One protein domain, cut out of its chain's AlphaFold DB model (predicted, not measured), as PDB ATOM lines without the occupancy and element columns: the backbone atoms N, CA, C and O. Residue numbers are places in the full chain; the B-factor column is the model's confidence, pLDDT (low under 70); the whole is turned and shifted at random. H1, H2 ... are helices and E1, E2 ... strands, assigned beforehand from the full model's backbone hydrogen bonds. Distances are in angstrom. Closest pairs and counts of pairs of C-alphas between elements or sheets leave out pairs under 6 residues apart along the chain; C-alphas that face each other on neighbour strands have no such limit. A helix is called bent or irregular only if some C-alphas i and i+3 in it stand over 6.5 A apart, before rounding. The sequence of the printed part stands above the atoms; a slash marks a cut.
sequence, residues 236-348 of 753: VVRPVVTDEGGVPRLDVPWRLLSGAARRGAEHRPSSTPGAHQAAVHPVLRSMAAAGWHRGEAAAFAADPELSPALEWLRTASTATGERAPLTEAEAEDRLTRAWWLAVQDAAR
ATOM      1  N   VAL A 236       3.770 -44.803  50.931       81.19
ATOM      2  CA  VAL A 236       2.438 -44.660  51.521       81.19
ATOM      3  C   VAL A 236       2.547 -44.980  53.011       81.19
ATOM      4  O   VAL A 236       2.994 -46.062  53.376       81.19
ATOM      5  N   VAL A 237       2.158 -44.025  53.852       81.06
ATOM      6  CA  VAL A 237       2.171 -44.129  55.319       81.06
ATOM      7  C   VAL A 237       0.763 -44.159  55.917       81.06
ATOM      8  O   VAL A 237       0.617 -44.481  57.088       81.06
ATOM      9  N   ARG A 238      -0.275 -43.856  55.123       79.81
ATOM     10  CA  ARG A 238      -1.691 -44.010  55.497       79.81
ATOM     11  C   ARG A 238      -2.370 -45.004  54.561       79.81
ATOM     12  O   ARG A 238      -2.217 -44.842  53.347       79.81
ATOM     13  N   PRO A 239      -3.130 -45.984  55.069       82.69
ATOM     14  CA  PRO A 239      -3.792 -46.956  54.209       82.69
ATOM     15  C   PRO A 239      -4.760 -46.275  53.232       82.69
ATOM     16  O   PRO A 239      -5.505 -45.363  53.597       82.69
ATOM     17  N   VAL A 240      -4.725 -46.711  51.970       85.81
ATOM     18  CA  VAL A 240      -5.670 -46.293  50.927       85.81
ATOM     19  C   VAL A 240      -6.636 -47.444  50.710       85.81
ATOM     20  O   VAL A 240      -6.218 -48.531  50.313       85.81
ATOM     21  N   VAL A 241      -7.917 -47.193  50.942       81.12
ATOM     22  CA  VAL A 241      -9.006 -48.143  50.698       81.12
ATOM     23  C   VAL A 241      -9.834 -47.680  49.511       81.12
ATOM     24  O   VAL A 241      -9.765 -46.526  49.086       81.12
ATOM     25  N   THR A 242     -10.609 -48.596  48.950       79.19
ATOM     26  CA  THR A 242     -11.585 -48.274  47.909       79.19
ATOM     27  C   THR A 242     -12.961 -48.235  48.561       79.19
ATOM     28  O   THR A 242     -13.290 -49.150  49.311       79.19
ATOM     29  N   ASP A 243     -13.733 -47.174  48.329       64.69
ATOM     30  CA  ASP A 243     -15.112 -47.090  48.817       64.69
ATOM     31  C   ASP A 243     -16.067 -48.000  48.024       64.69
ATOM     32  O   ASP A 243     -15.680 -48.638  47.040       64.69
ATOM     33  N   GLU A 244     -17.335 -48.046  48.441       51.91
ATOM     34  CA  GLU A 244     -18.395 -48.842  47.800       51.91
ATOM     35  C   GLU A 244     -18.569 -48.530  46.299       51.91
ATOM     36  O   GLU A 244     -19.050 -49.366  45.535       51.91
ATOM     37  N   GLY A 245     -18.135 -47.346  45.849       51.75
ATOM     38  CA  GLY A 245     -18.199 -46.892  44.461       51.75
ATOM     39  C   GLY A 245     -16.947 -47.187  43.631       51.75
ATOM     40  O   GLY A 245     -16.842 -46.699  42.499       51.75
ATOM     41  N   GLY A 246     -15.976 -47.938  44.158       66.12
ATOM     42  CA  GLY A 246     -14.724 -48.208  43.451       66.12
ATOM     43  C   GLY A 246     -13.739 -47.028  43.475       66.12
ATOM     44  O   GLY A 246     -12.777 -47.006  42.700       66.12
ATOM     45  N   VAL A 247     -13.961 -46.014  44.319       73.44
ATOM     46  CA  VAL A 247     -13.163 -44.782  44.358       73.44
ATOM     47  C   VAL A 247     -12.163 -44.831  45.518       73.44
ATOM     48  O   VAL A 247     -12.528 -45.192  46.636       73.44
ATOM     49  N   PRO A 248     -10.888 -44.461  45.304       81.06
ATOM     50  CA  PRO A 248      -9.905 -44.491  46.376       81.06
ATOM     51  C   PRO A 248     -10.166 -43.384  47.398       81.06
ATOM     52  O   PRO A 248     -10.447 -42.237  47.032       81.06
ATOM     53  N   ARG A 249      -9.985 -43.723  48.671       84.62
ATOM     54  CA  ARG A 249      -9.979 -42.810  49.816       84.62
ATOM     55  C   ARG A 249      -8.948 -43.267  50.848       84.62
ATOM     56  O   ARG A 249      -8.415 -44.370  50.757       84.62
ATOM     57  N   LEU A 250      -8.653 -42.417  51.824       85.31
ATOM     58  CA  LEU A 250      -7.856 -42.839  52.972       85.31
ATOM     59  C   LEU A 250      -8.723 -43.612  53.963       85.31
ATOM     60  O   LEU A 250      -9.891 -43.277  54.155       85.31
ATOM     61  N   ASP A 251      -8.135 -44.622  54.598       82.94
ATOM     62  CA  ASP A 251      -8.756 -45.349  55.703       82.94
ATOM     63  C   ASP A 251      -8.634 -44.544  57.000       82.94
ATOM     64  O   ASP A 251      -7.803 -44.809  57.867       82.94
ATOM     65  N   VAL A 252      -9.388 -43.451  57.063       74.94
ATOM     66  CA  VAL A 252      -9.449 -42.557  58.219       74.94
ATOM     67  C   VAL A 252     -10.909 -42.184  58.492       74.94
ATOM     68  O   VAL A 252     -11.708 -42.136  57.547       74.94
ATOM     69  N   PRO A 253     -11.280 -41.906  59.755       66.56
ATOM     70  CA  PRO A 253     -12.610 -41.412  60.080       66.56
ATOM     71  C   PRO A 253     -12.923 -40.126  59.317       66.56
ATOM     72  O   PRO A 253     -12.060 -39.257  59.152       66.56
ATOM     73  N   TRP A 254     -14.167 -40.014  58.861       80.38
ATOM     74  CA  TRP A 254     -14.676 -38.775  58.297       80.38
ATOM     75  C   TRP A 254     -14.712 -37.688  59.376       80.38
ATOM     76  O   TRP A 254     -15.136 -37.945  60.502       80.38
ATOM     77  N   ARG A 255     -14.292 -36.469  59.032       61.25
ATOM     78  CA  ARG A 255     -14.378 -35.290  59.903       61.25
ATOM     79  C   ARG A 255     -14.537 -34.005  59.103       61.25
ATOM     80  O   ARG A 255     -14.222 -33.942  57.916       61.25
ATOM     81  N   LEU A 256     -14.947 -32.936  59.777       65.38
ATOM     82  CA  LEU A 256     -15.036 -31.608  59.176       65.38
ATOM     83  C   LEU A 256     -13.654 -31.067  58.764       65.38
ATOM     84  O   LEU A 256     -12.619 -31.418  59.335       65.38
ATOM     85  N   LEU A 257     -13.637 -30.203  57.745       69.38
ATOM     86  CA  LEU A 257     -12.417 -29.511  57.333       69.38
ATOM     87  C   LEU A 257     -11.956 -28.555  58.427       69.38
ATOM     88  O   LEU A 257     -12.763 -27.793  58.957       69.38
ATOM     89  N   SER A 258     -10.646 -28.516  58.673       64.81
ATOM     90  CA  SER A 258     -10.084 -27.471  59.523       64.81
ATOM     91  C   SER A 258     -10.344 -26.090  58.918       64.81
ATOM     92  O   SER A 258     -10.342 -25.918  57.700       64.81
ATOM     93  N   GLY A 259     -10.512 -25.070  59.740       58.25
ATOM     94  CA  GLY A 259     -10.588 -23.661  59.393       58.25
ATOM     95  C   GLY A 259      -9.440 -23.193  58.503       58.25
ATOM     96  O   GLY A 259      -9.668 -22.370  57.622       58.25
ATOM     97  N   ALA A 260      -8.227 -23.739  58.630       66.50
ATOM     98  CA  ALA A 260      -7.158 -23.487  57.656       66.50
ATOM     99  C   ALA A 260      -7.479 -24.048  56.254       66.50
ATOM    100  O   ALA A 260      -7.238 -23.370  55.253       66.50
ATOM    101  N   ALA A 261      -8.032 -25.262  56.169       71.38
ATOM    102  CA  ALA A 261      -8.480 -25.858  54.912       71.38
ATOM    103  C   ALA A 261      -9.730 -25.153  54.353       71.38
ATOM    104  O   ALA A 261      -9.789 -24.906  53.151       71.38
ATOM    105  N   ARG A 262     -10.664 -24.744  55.220       73.38
ATOM    106  CA  ARG A 262     -11.861 -23.964  54.878       73.38
ATOM    107  C   ARG A 262     -11.500 -22.588  54.319       73.38
ATOM    108  O   ARG A 262     -11.914 -22.265  53.214       73.38
ATOM    109  N   ARG A 263     -10.615 -21.836  54.985       77.00
ATOM    110  CA  ARG A 263     -10.060 -20.574  54.450       77.00
ATOM    111  C   ARG A 263      -9.348 -20.785  53.110       77.00
ATOM    112  O   ARG A 263      -9.370 -19.912  52.249       77.00
ATOM    113  N   GLY A 264      -8.708 -21.943  52.934       76.31
ATOM    114  CA  GLY A 264      -8.124 -22.353  51.659       76.31
ATOM    115  C   GLY A 264      -9.169 -22.565  50.562       76.31
ATOM    116  O   GLY A 264      -8.925 -22.158  49.431       76.31
ATOM    117  N   ALA A 265     -10.322 -23.151  50.891       79.31
ATOM    118  CA  ALA A 265     -11.448 -23.328  49.975       79.31
ATOM    119  C   ALA A 265     -12.140 -21.998  49.619       79.31
ATOM    120  O   ALA A 265     -12.491 -21.789  48.459       79.31
ATOM    121  N   GLU A 266     -12.249 -21.085  50.588       84.69
ATOM    122  CA  GLU A 266     -12.825 -19.734  50.458       84.69
ATOM    123  C   GLU A 266     -11.915 -18.744  49.713       84.69
ATOM    124  O   GLU A 266     -12.337 -17.657  49.310       84.69
ATOM    125  N   HIS A 267     -10.650 -19.101  49.485       84.69
ATOM    126  CA  HIS A 267      -9.719 -18.249  48.762       84.69
ATOM    127  C   HIS A 267     -10.087 -18.148  47.275       84.69
ATOM    128  O   HIS A 267     -10.075 -19.145  46.556       84.69
ATOM    129  N   ARG A 268     -10.325 -16.927  46.777       87.06
ATOM    130  CA  ARG A 268     -10.481 -16.647  45.338       87.06
ATOM    131  C   ARG A 268      -9.109 -16.539  44.659       87.06
ATOM    132  O   ARG A 268      -8.391 -15.570  44.918       87.06
ATOM    133  N   PRO A 269      -8.730 -17.486  43.777       80.56
ATOM    134  CA  PRO A 269      -7.453 -17.420  43.078       80.56
ATOM    135  C   PRO A 269      -7.408 -16.215  42.130       80.56
ATOM    136  O   PRO A 269      -8.411 -15.862  41.513       80.56
ATOM    137  N   SER A 270      -6.232 -15.600  41.973       74.19
ATOM    138  CA  SER A 270      -6.032 -14.526  40.985       74.19
ATOM    139  C   SER A 270      -6.283 -15.022  39.554       74.19
ATOM    140  O   SER A 270      -6.037 -16.190  39.265       74.19
ATOM    141  N   SER A 271      -6.588 -14.119  38.622       68.31
ATOM    142  CA  SER A 271      -6.741 -14.421  37.186       68.31
ATOM    143  C   SER A 271      -5.438 -14.797  36.456       68.31
ATOM    144  O   SER A 271      -5.429 -14.990  35.241       68.31
ATOM    145  N   THR A 272      -4.314 -14.928  37.170       63.00
ATOM    146  CA  THR A 272      -3.029 -15.346  36.591       63.00
ATOM    147  C   THR A 272      -3.132 -16.761  35.998       63.00
ATOM    148  O   THR A 272      -3.693 -17.650  36.651       63.00
ATOM    149  N   PRO A 273      -2.544 -17.028  34.812       58.50
ATOM    150  CA  PRO A 273      -2.545 -18.361  34.218       58.50
ATOM    151  C   PRO A 273      -2.071 -19.441  35.202       58.50
ATOM    152  O   PRO A 273      -1.018 -19.311  35.825       58.50
ATOM    153  N   GLY A 274      -2.872 -20.497  35.363       63.03
ATOM    154  CA  GLY A 274      -2.577 -21.633  36.245       63.03
ATOM    155  C   GLY A 274      -2.919 -21.444  37.731       63.03
ATOM    156  O   GLY A 274      -2.946 -22.436  38.458       63.03
ATOM    157  N   ALA A 275      -3.257 -20.235  38.197       68.38
ATOM    158  CA  ALA A 275      -3.545 -19.983  39.617       68.38
ATOM    159  C   ALA A 275      -4.748 -20.790  40.138       68.38
ATOM    160  O   ALA A 275      -4.679 -21.390  41.208       68.38
ATOM    161  N   HIS A 276      -5.822 -20.883  39.350       76.88
ATOM    162  CA  HIS A 276      -6.990 -21.686  39.718       76.88
ATOM    163  C   HIS A 276      -6.702 -23.195  39.724       76.88
ATOM    164  O   HIS A 276      -7.264 -23.915  40.537       76.88
ATOM    165  N   GLN A 277      -5.811 -23.685  38.853       79.12
ATOM    166  CA  GLN A 277      -5.413 -25.098  38.854       79.12
ATOM    167  C   GLN A 277      -4.582 -25.435  40.099       79.12
ATOM    168  O   GLN A 277      -4.764 -26.487  40.706       79.12
ATOM    169  N   ALA A 278      -3.689 -24.526  40.502       74.44
ATOM    170  CA  ALA A 278      -2.857 -24.694  41.690       74.44
ATOM    171  C   ALA A 278      -3.664 -24.665  43.003       74.44
ATOM    172  O   ALA A 278      -3.263 -25.308  43.971       74.44
ATOM    173  N   ALA A 279      -4.794 -23.950  43.036       82.75
ATOM    174  CA  ALA A 279      -5.642 -23.809  44.221       82.75
ATOM    175  C   ALA A 279      -6.455 -25.074  44.568       82.75
ATOM    176  O   ALA A 279      -6.747 -25.302  45.740       82.75
ATOM    177  N   VAL A 280      -6.764 -25.929  43.584       89.69
ATOM    178  CA  VAL A 280      -7.597 -27.134  43.773       89.69
ATOM    179  C   VAL A 280      -6.908 -28.205  44.616       89.69
ATOM    180  O   VAL A 280      -7.500 -28.758  45.543       89.69
ATOM    181  N   HIS A 281      -5.649 -28.517  44.297       88.56
ATOM    182  CA  HIS A 281      -4.950 -29.672  44.876       88.56
ATOM    183  C   HIS A 281      -4.796 -29.598  46.409       88.56
ATOM    184  O   HIS A 281      -5.077 -30.596  47.071       88.56
ATOM    185  N   PRO A 282      -4.418 -28.454  47.022       85.69
ATOM    186  CA  PRO A 282      -4.340 -28.338  48.479       85.69
ATOM    187  C   PRO A 282      -5.671 -28.582  49.198       85.69
ATOM    188  O   PRO A 282      -5.657 -29.201  50.259       85.69
ATOM    189  N   VAL A 283      -6.790 -28.116  48.628       88.62
ATOM    190  CA  VAL A 283      -8.132 -28.258  49.216       88.62
ATOM    191  C   VAL A 283      -8.578 -29.718  49.162       88.62
ATOM    192  O   VAL A 283      -8.863 -30.300  50.205       88.62
ATOM    193  N   LEU A 284      -8.524 -30.350  47.983       93.75
ATOM    194  CA  LEU A 284      -8.896 -31.763  47.834       93.75
ATOM    195  C   LEU A 284      -8.009 -32.695  48.668       93.75
ATOM    196  O   LEU A 284      -8.490 -33.683  49.213       93.75
ATOM    197  N   ARG A 285      -6.715 -32.380  48.813       93.44
ATOM    198  CA  ARG A 285      -5.811 -33.142  49.686       93.44
ATOM    199  C   ARG A 285      -6.221 -33.044  51.155       93.44
ATOM    200  O   ARG A 285      -6.152 -34.046  51.858       93.44
ATOM    201  N   SER A 286      -6.631 -31.865  51.620       85.56
ATOM    202  CA  SER A 286      -7.145 -31.697  52.984       85.56
ATOM    203  C   SER A 286      -8.462 -32.447  53.197       85.56
ATOM    204  O   SER A 286      -8.628 -33.054  54.246       85.56
ATOM    205  N   MET A 287      -9.352 -32.471  52.199       86.19
ATOM    206  CA  MET A 287     -10.590 -33.266  52.230       86.19
ATOM    207  C   MET A 287     -10.290 -34.765  52.317       86.19
ATOM    208  O   MET A 287     -10.793 -35.444  53.206       86.19
ATOM    209  N   ALA A 288      -9.386 -35.272  51.473       91.19
ATOM    210  CA  ALA A 288      -8.949 -36.666  51.527       91.19
ATOM    211  C   ALA A 288      -8.309 -37.027  52.883       91.19
ATOM    212  O   ALA A 288      -8.578 -38.093  53.431       91.19
ATOM    213  N   ALA A 289      -7.491 -36.132  53.450       84.75
ATOM    214  CA  ALA A 289      -6.893 -36.303  54.778       84.75
ATOM    215  C   ALA A 289      -7.916 -36.273  55.927       84.75
ATOM    216  O   ALA A 289      -7.623 -36.797  56.998       84.75
ATOM    217  N   ALA A 290      -9.084 -35.666  55.706       75.44
ATOM    218  CA  ALA A 290     -10.204 -35.591  56.638       75.44
ATOM    219  C   ALA A 290     -11.225 -36.733  56.450       75.44
ATOM    220  O   ALA A 290     -12.322 -36.657  56.988       75.44
ATOM    221  N   GLY A 291     -10.903 -37.763  55.659       74.00
ATOM    222  CA  GLY A 291     -11.778 -38.925  55.464       74.00
ATOM    223  C   GLY A 291     -12.998 -38.673  54.579       74.00
ATOM    224  O   GLY A 291     -13.890 -39.519  54.532       74.00
ATOM    225  N   TRP A 292     -13.040 -37.543  53.863       84.44
ATOM    226  CA  TRP A 292     -14.129 -37.236  52.936       84.44
ATOM    227  C   TRP A 292     -14.163 -38.238  51.784       84.44
ATOM    228  O   TRP A 292     -13.128 -38.725  51.318       84.44
ATOM    229  N   HIS A 293     -15.361 -38.487  51.276       79.50
ATOM    230  CA  HIS A 293     -15.610 -39.222  50.049       79.50
ATOM    231  C   HIS A 293     -15.561 -38.294  48.831       79.50
ATOM    232  O   HIS A 293     -15.822 -37.090  48.907       79.50
ATOM    233  N   ARG A 294     -15.288 -38.863  47.650       87.19
ATOM    234  CA  ARG A 294     -15.269 -38.088  46.398       87.19
ATOM    235  C   ARG A 294     -16.622 -37.454  46.085       87.19
ATOM    236  O   ARG A 294     -16.647 -36.356  45.544       87.19
ATOM    237  N   GLY A 295     -17.724 -38.136  46.411       71.00
ATOM    238  CA  GLY A 295     -19.079 -37.606  46.226       71.00
ATOM    239  C   GLY A 295     -19.331 -36.354  47.068       71.00
ATOM    240  O   GLY A 295     -19.849 -35.365  46.564       71.00
ATOM    241  N   GLU A 296     -18.861 -36.344  48.315       76.50
ATOM    242  CA  GLU A 296     -18.941 -35.176  49.199       76.50
ATOM    243  C   GLU A 296     -18.041 -34.042  48.704       76.50
ATOM    244  O   GLU A 296     -18.427 -32.875  48.716       76.50
ATOM    245  N   ALA A 297     -16.856 -34.382  48.187       82.25
ATOM    246  CA  ALA A 297     -15.987 -33.410  47.543       82.25
ATOM    247  C   ALA A 297     -16.594 -32.829  46.258       82.25
ATOM    248  O   ALA A 297     -16.397 -31.647  45.983       82.25
ATOM    249  N   ALA A 298     -17.353 -33.625  45.499       79.75
ATOM    250  CA  ALA A 298     -18.110 -33.168  44.337       79.75
ATOM    251  C   ALA A 298     -19.210 -32.183  44.749       79.75
ATOM    252  O   ALA A 298     -19.306 -31.106  44.168       79.75
ATOM    253  N   ALA A 299     -19.990 -32.529  45.778       71.88
ATOM    254  CA  ALA A 299     -21.056 -31.682  46.303       71.88
ATOM    255  C   ALA A 299     -20.510 -30.347  46.831       71.88
ATOM    256  O   ALA A 299     -21.011 -29.286  46.471       71.88
ATOM    257  N   PHE A 300     -19.418 -30.380  47.598       77.81
ATOM    258  CA  PHE A 300     -18.750 -29.171  48.082       77.81
ATOM    259  C   PHE A 300     -18.178 -28.322  46.937       77.81
ATOM    260  O   PHE A 300     -18.288 -27.100  46.956       77.81
ATOM    261  N   ALA A 301     -17.609 -28.960  45.907       86.12
ATOM    262  CA  ALA A 301     -17.110 -28.283  44.711       86.12
ATOM    263  C   ALA A 301     -18.220 -27.739  43.797       86.12
ATOM    264  O   ALA A 301     -17.923 -26.921  42.926       86.12
ATOM    265  N   ALA A 302     -19.472 -28.174  43.947       79.50
ATOM    266  CA  ALA A 302     -20.586 -27.663  43.156       79.50
ATOM    267  C   ALA A 302     -20.998 -26.248  43.593       79.50
ATOM    268  O   ALA A 302     -21.462 -25.477  42.757       79.50
ATOM    269  N   ASP A 303     -20.767 -25.890  44.860       78.06
ATOM    270  CA  ASP A 303     -21.106 -24.581  45.416       78.06
ATOM    271  C   ASP A 303     -19.977 -23.552  45.165       78.06
ATOM    272  O   ASP A 303     -18.883 -23.669  45.739       78.06
ATOM    273  N   PRO A 304     -20.193 -22.538  44.303       80.56
ATOM    274  CA  PRO A 304     -19.182 -21.534  43.992       80.56
ATOM    275  C   PRO A 304     -18.969 -20.500  45.104       80.56
ATOM    276  O   PRO A 304     -17.908 -19.868  45.126       80.56
ATOM    277  N   GLU A 305     -19.928 -20.321  46.016       78.19
ATOM    278  CA  GLU A 305     -19.811 -19.387  47.136       78.19
ATOM    279  C   GLU A 305     -18.997 -19.994  48.278       78.19
ATOM    280  O   GLU A 305     -18.103 -19.335  48.812       78.19
ATOM    281  N   LEU A 306     -19.230 -21.273  48.584       69.00
ATOM    282  CA  LEU A 306     -18.501 -22.000  49.627       69.00
ATOM    283  C   LEU A 306     -17.092 -22.430  49.195       69.00
ATOM    284  O   LEU A 306     -16.200 -22.574  50.036       69.00
ATOM    285  N   SER A 307     -16.866 -22.648  47.894       85.25
ATOM    286  CA  SER A 307     -15.600 -23.195  47.380       85.25
ATOM    287  C   SER A 307     -15.030 -22.459  46.149       85.25
ATOM    288  O   SER A 307     -14.746 -23.063  45.104       85.25
ATOM    289  N   PRO A 308     -14.784 -21.140  46.215       87.06
ATOM    290  CA  PRO A 308     -14.188 -20.391  45.106       87.06
ATOM    291  C   PRO A 308     -12.801 -20.903  44.673       87.06
ATOM    292  O   PRO A 308     -12.435 -20.776  43.503       87.06
ATOM    293  N   ALA A 309     -12.024 -21.532  45.559       87.69
ATOM    294  CA  ALA A 309     -10.740 -22.141  45.198       87.69
ATOM    295  C   ALA A 309     -10.887 -23.344  44.248       87.69
ATOM    296  O   ALA A 309      -9.957 -23.665  43.503       87.69
ATOM    297  N   LEU A 310     -12.058 -23.991  44.248       92.06
ATOM    298  CA  LEU A 310     -12.372 -25.159  43.424       92.06
ATOM    299  C   LEU A 310     -12.915 -24.796  42.036       92.06
ATOM    300  O   LEU A 310     -13.282 -25.673  41.261       92.06
ATOM    301  N   GLU A 311     -12.872 -23.517  41.666       89.44
ATOM    302  CA  GLU A 311     -13.380 -22.990  40.398       89.44
ATOM    303  C   GLU A 311     -12.826 -23.696  39.150       89.44
ATOM    304  O   GLU A 311     -13.511 -23.840  38.141       89.44
ATOM    305  N   TRP A 312     -11.594 -24.209  39.200       89.88
ATOM    306  CA  TRP A 312     -11.019 -24.976  38.088       89.88
ATOM    307  C   TRP A 312     -11.714 -26.323  37.826       89.88
ATOM    308  O   TRP A 312     -11.603 -26.853  36.718       89.88
ATOM    309  N   LEU A 313     -12.454 -26.857  38.799       89.62
ATOM    310  CA  LEU A 313     -13.307 -28.032  38.609       89.62
ATOM    311  C   LEU A 313     -14.623 -27.693  37.899       89.62
ATOM    312  O   LEU A 313     -15.217 -28.585  37.309       89.62
ATOM    313  N   ARG A 314     -15.051 -26.424  37.921       89.19
ATOM    314  CA  ARG A 314     -16.309 -25.957  37.318       89.19
ATOM    315  C   ARG A 314     -16.113 -25.287  35.966       89.19
ATOM    316  O   ARG A 314     -16.997 -25.360  35.121       89.19
ATOM    317  N   THR A 315     -14.969 -24.637  35.742       87.50
ATOM    318  CA  THR A 315     -14.748 -23.803  34.552       87.50
ATOM    319  C   THR A 315     -13.399 -24.039  33.862       87.50
ATOM    320  O   THR A 315     -12.404 -24.462  34.464       87.50
ATOM    321  N   ALA A 316     -13.333 -23.733  32.566       81.62
ATOM    322  CA  ALA A 316     -12.108 -23.663  31.772       81.62
ATOM    323  C   ALA A 316     -11.798 -22.218  31.364       81.62
ATOM    324  O   ALA A 316     -12.706 -21.437  31.092       81.62
ATOM    325  N   SER A 317     -10.510 -21.877  31.274       71.38
ATOM    326  CA  SER A 317     -10.091 -20.623  30.643       71.38
ATOM    327  C   SER A 317     -10.337 -20.710  29.141       71.38
ATOM    328  O   SER A 317      -9.904 -21.662  28.490       71.38
ATOM    329  N   THR A 318     -11.001 -19.704  28.595       69.94
ATOM    330  CA  THR A 318     -11.199 -19.511  27.159       69.94
ATOM    331  C   THR A 318     -10.004 -18.770  26.551       69.94
ATOM    332  O   THR A 318      -9.135 -18.261  27.267       69.94
ATOM    333  N   ALA A 319      -9.950 -18.698  25.219       51.03
ATOM    334  CA  ALA A 319      -8.887 -18.004  24.488       51.03
ATOM    335  C   ALA A 319      -8.841 -16.485  24.758       51.03
ATOM    336  O   ALA A 319      -7.798 -15.870  24.558       51.03
ATOM    337  N   THR A 320      -9.942 -15.891  25.230       50.84
ATOM    338  CA  THR A 320     -10.048 -14.467  25.592       50.84
ATOM    339  C   THR A 320      -9.610 -14.184  27.033       50.84
ATOM    340  O   THR A 320      -9.547 -13.027  27.435       50.84
ATOM    341  N   GLY A 321      -9.281 -15.219  27.819       54.91
ATOM    342  CA  GLY A 321      -8.955 -15.095  29.245       54.91
ATOM    343  C   GLY A 321     -10.176 -15.115  30.171       54.91
ATOM    344  O   GLY A 321     -10.014 -15.129  31.390       54.91
ATOM    345  N   GLU A 322     -11.388 -15.175  29.613       64.81
ATOM    346  CA  GLU A 322     -12.633 -15.377  30.360       64.81
ATOM    347  C   GLU A 322     -12.798 -16.848  30.760       64.81
ATOM    348  O   GLU A 322     -12.220 -17.740  30.132       64.81
ATOM    349  N   ARG A 323     -13.596 -17.133  31.792       75.31
ATOM    350  CA  ARG A 323     -13.855 -18.506  32.248       75.31
ATOM    351  C   ARG A 323     -15.237 -18.963  31.796       75.31
ATOM    352  O   ARG A 323     -16.220 -18.288  32.071       75.31
ATOM    353  N   ALA A 324     -15.301 -20.111  31.130       80.94
ATOM    354  CA  ALA A 324     -16.548 -20.727  30.684       80.94
ATOM    355  C   ALA A 324     -16.844 -22.002  31.491       80.94
ATOM    356  O   ALA A 324     -15.892 -22.713  31.843       80.94
ATOM    357  N   PRO A 325     -18.123 -22.309  31.783       84.31
ATOM    358  CA  PRO A 325     -18.513 -23.532  32.477       84.31
ATOM    359  C   PRO A 325     -18.091 -24.772  31.691       84.31
ATOM    360  O   PRO A 325     -18.165 -24.813  30.464       84.31
ATOM    361  N   LEU A 326     -17.617 -25.774  32.423       81.62
ATOM    362  CA  LEU A 326     -17.344 -27.104  31.901       81.62
ATOM    363  C   LEU A 326     -18.640 -27.863  31.676       81.62
ATOM    364  O   LEU A 326     -19.639 -27.643  32.360       81.62
ATOM    365  N   THR A 327     -18.593 -28.829  30.767       82.81
ATOM    366  CA  THR A 327     -19.632 -29.854  30.731       82.81
ATOM    367  C   THR A 327     -19.538 -30.747  31.969       82.81
ATOM    368  O   THR A 327     -18.462 -30.945  32.535       82.81
ATOM    369  N   GLU A 328     -20.658 -31.354  32.356       69.44
ATOM    370  CA  GLU A 328     -20.728 -32.281  33.494       69.44
ATOM    371  C   GLU A 328     -19.712 -33.436  33.380       69.44
ATOM    372  O   GLU A 328     -19.099 -33.829  34.367       69.44
ATOM    373  N   ALA A 329     -19.449 -33.924  32.159       66.81
ATOM    374  CA  ALA A 329     -18.420 -34.940  31.911       66.81
ATOM    375  C   ALA A 329     -17.008 -34.437  32.233       66.81
ATOM    376  O   ALA A 329     -16.220 -35.142  32.853       66.81
ATOM    377  N   GLU A 330     -16.676 -33.227  31.781       77.38
ATOM    378  CA  GLU A 330     -15.339 -32.661  31.955       77.38
ATOM    379  C   GLU A 330     -15.073 -32.288  33.412       77.38
ATOM    380  O   GLU A 330     -13.954 -32.470  33.895       77.38
ATOM    381  N   ALA A 331     -16.091 -31.780  34.112       76.56
ATOM    382  CA  ALA A 331     -16.027 -31.525  35.544       76.56
ATOM    383  C   ALA A 331     -15.781 -32.832  36.319       76.56
ATOM    384  O   ALA A 331     -14.860 -32.895  37.138       76.56
ATOM    385  N   GLU A 332     -16.523 -33.896  35.993       78.00
ATOM    386  CA  GLU A 332     -16.388 -35.214  36.625       78.00
ATOM    387  C   GLU A 332     -15.023 -35.868  36.341       78.00
ATOM    388  O   GLU A 332     -14.385 -36.402  37.254       78.00
ATOM    389  N   ASP A 333     -14.504 -35.768  35.115       77.12
ATOM    390  CA  ASP A 333     -13.172 -36.275  34.760       77.12
ATOM    391  C   ASP A 333     -12.058 -35.510  35.489       77.12
ATOM    392  O   ASP A 333     -11.106 -36.111  36.013       77.12
ATOM    393  N   ARG A 334     -12.173 -34.175  35.563       88.69
ATOM    394  CA  ARG A 334     -11.230 -33.333  36.314       88.69
ATOM    395  C   ARG A 334     -11.247 -33.676  37.790       88.69
ATOM    396  O   ARG A 334     -10.171 -33.870  38.359       88.69
ATOM    397  N   LEU A 335     -12.430 -33.789  38.389       86.12
ATOM    398  CA  LEU A 335     -12.580 -34.159  39.790       86.12
ATOM    399  C   LEU A 335     -12.022 -35.559  40.043       86.12
ATOM    400  O   LEU A 335     -11.224 -35.735  40.956       86.12
ATOM    401  N   THR A 336     -12.346 -36.541  39.206       84.00
ATOM    402  CA  THR A 336     -11.857 -37.922  39.340       84.00
ATOM    403  C   THR A 336     -10.332 -37.996  39.290       84.00
ATOM    404  O   THR A 336      -9.704 -38.749  40.042       84.00
ATOM    405  N   ARG A 337      -9.696 -37.224  38.404       83.25
ATOM    406  CA  ARG A 337      -8.232 -37.149  38.335       83.25
ATOM    407  C   ARG A 337      -7.646 -36.421  39.544       83.25
ATOM    408  O   ARG A 337      -6.693 -36.920  40.140       83.25
ATOM    409  N   ALA A 338      -8.185 -35.254  39.885       88.06
ATOM    410  CA  ALA A 338      -7.677 -34.420  40.967       88.06
ATOM    411  C   ALA A 338      -7.846 -35.098  42.336       88.06
ATOM    412  O   ALA A 338      -6.917 -35.084  43.137       88.06
ATOM    413  N   TRP A 339      -8.974 -35.776  42.560       91.19
ATOM    414  CA  TRP A 339      -9.251 -36.575  43.753       91.19
ATOM    415  C   TRP A 339      -8.255 -37.722  43.918       91.19
ATOM    416  O   TRP A 339      -7.638 -37.865  44.969       91.19
ATOM    417  N   TRP A 340      -8.021 -38.499  42.856       91.38
ATOM    418  CA  TRP A 340      -7.043 -39.588  42.891       91.38
ATOM    419  C   TRP A 340      -5.642 -39.084  43.272       91.38
ATOM    420  O   TRP A 340      -4.982 -39.672  44.125       91.38
ATOM    421  N   LEU A 341      -5.203 -37.963  42.688       88.38
ATOM    422  CA  LEU A 341      -3.918 -37.341  43.023       88.38
ATOM    423  C   LEU A 341      -3.878 -36.843  44.471       88.38
ATOM    424  O   LEU A 341      -2.868 -37.022  45.145       88.38
ATOM    425  N   ALA A 342      -4.962 -36.240  44.951       92.44
ATOM    426  CA  ALA A 342      -5.084 -35.750  46.317       92.44
ATOM    427  C   ALA A 342      -4.993 -36.881  47.353       92.44
ATOM    428  O   ALA A 342      -4.250 -36.743  48.324       92.44
ATOM    429  N   VAL A 343      -5.669 -38.011  47.117       92.19
ATOM    430  CA  VAL A 343      -5.603 -39.202  47.981       92.19
ATOM    431  C   VAL A 343      -4.194 -39.786  47.992       92.19
ATOM    432  O   VAL A 343      -3.653 -40.049  49.060       92.19
ATOM    433  N   GLN A 344      -3.553 -39.924  46.827       90.69
ATOM    434  CA  GLN A 344      -2.179 -40.429  46.743       90.69
ATOM    435  C   GLN A 344      -1.161 -39.496  47.419       90.69
ATOM    436  O   GLN A 344      -0.196 -39.975  48.018       90.69
ATOM    437  N   ASP A 345      -1.362 -38.180  47.336       87.50
ATOM    438  CA  ASP A 345      -0.528 -37.188  48.019       87.50
ATOM    439  C   ASP A 345      -0.728 -37.250  49.538       87.50
ATOM    440  O   ASP A 345       0.246 -37.340  50.285       87.50
ATOM    441  N   ALA A 346      -1.981 -37.277  50.001       88.56
ATOM    442  CA  ALA A 346      -2.328 -37.370  51.418       88.56
ATOM    443  C   ALA A 346      -1.857 -38.692  52.053       88.56
ATOM    444  O   ALA A 346      -1.356 -38.685  53.176       88.56
ATOM    445  N   ALA A 347      -1.921 -39.805  51.316       88.75
ATOM    446  CA  ALA A 347      -1.468 -41.123  51.765       88.75
ATOM    447  C   ALA A 347       0.025 -41.170  52.130       88.75
ATOM    448  O   ALA A 347       0.451 -42.025  52.899       88.75
ATOM    449  N   ARG A 348       0.827 -40.260  51.566       87.19
ATOM    450  CA  ARG A 348       2.284 -40.158  51.762       87.19
ATOM    451  C   ARG A 348       2.673 -39.039  52.726       87.19
ATOM    452  O   ARG A 348       3.855 -38.768  52.916       87.19
TER     453      ARG A 348
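Overview. This is residues 236 to 348 of the 753 residues of an uncharacterized protein of Streptomyces albulus (UniProt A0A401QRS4). Helices crossing one another make a compact body, with H2 in the middle, H5 and H1 packed on different sides of it and the short H4 wedged among H1, H2, H3 and H5. A small two-stranded hairpin stands at each end of the long axis: E1 and E2 at one end, E3 and E4 at the other. The printed part has 113 residues, with five named helices and four named strands in the order E1 E2 H1 H2 H3 H4 E3 E4 H5; both sheets are antiparallel, and the class is mostly helix. The whole is compact, with a radius of gyration of the C-alphas of 13.8 A and spans of 44 by 29 by 23 A.

Arrangement. E1, residues 240 to 242, and E2, residues 248 to 250, form an antiparallel hairpin at 136 degrees, with N 241 and O 249 within hydrogen-bond range at 2.9 A. The closest C-alphas of E2 and H5, residues 328 to 346, are those of Arg 249 and Val 343, 6.0 A apart. H5 touches H2, residues 275 to 289, with residues 338 to 346 alone, closest at the C-alphas of Ala 342 and Arg 285, 4.3 A apart; they run the same way at a steep tilt of 59 degrees. H1, residues 259 to 266, forms a helical hairpin with H2, opposite ways at 38 degrees, a tilt only just steep; their closest C-alphas, Ala 265 and Val 283, are 6.0 A apart. H4, residues 308 to 314, touches H2 about perpendicular at 81 degrees, the C-alphas of Leu 310 and Val 280 being closest at 5.2 A. H3, residues 294 to 302, touches H4 about perpendicular at 73 degrees, closest at the C-alphas of Ala 301 and Leu 310, 5.8 A apart. H1 and H5 are apart. E3, residues 315 to 317, and E4, residues 323 to 325, form an antiparallel hairpin at 145 degrees, with N 316 and O 324 at 2.8 A, within hydrogen-bond range. Every O i to N i+4 pair is within hydrogen-bond range in H1, H3 and H5, against 7 of 11 in H2 and 0 of 3 in H4, where 3 of 4 O i to N i+3 pairs are.

Along the chain. E1 begins at C-alpha 240, (-5.670, -46.293, 50.927). H5 is 26.2 A long and ends at C-alpha 346, (-2.328, -37.370, 51.418). H2 measures 22.5 A, H3 12.1 A and H1 10.0 A. H4, 9.8 A, is irregular, with C-alphas 309 and 312 7.7 A apart. E2 measures 7.1 A; E1, E3 and E4 measure 6.9 A each.

Size, cuts and confidence. The two C-alphas farthest apart, Pro 253 and Thr 320, are 43.8 A from each other. The printed part has no cut and no long link. Mean pLDDT of the printed part is 78.6; 24 residues are under 70, among them 243 to 246, 255 to 260, 271 to 275 and 318 to 322.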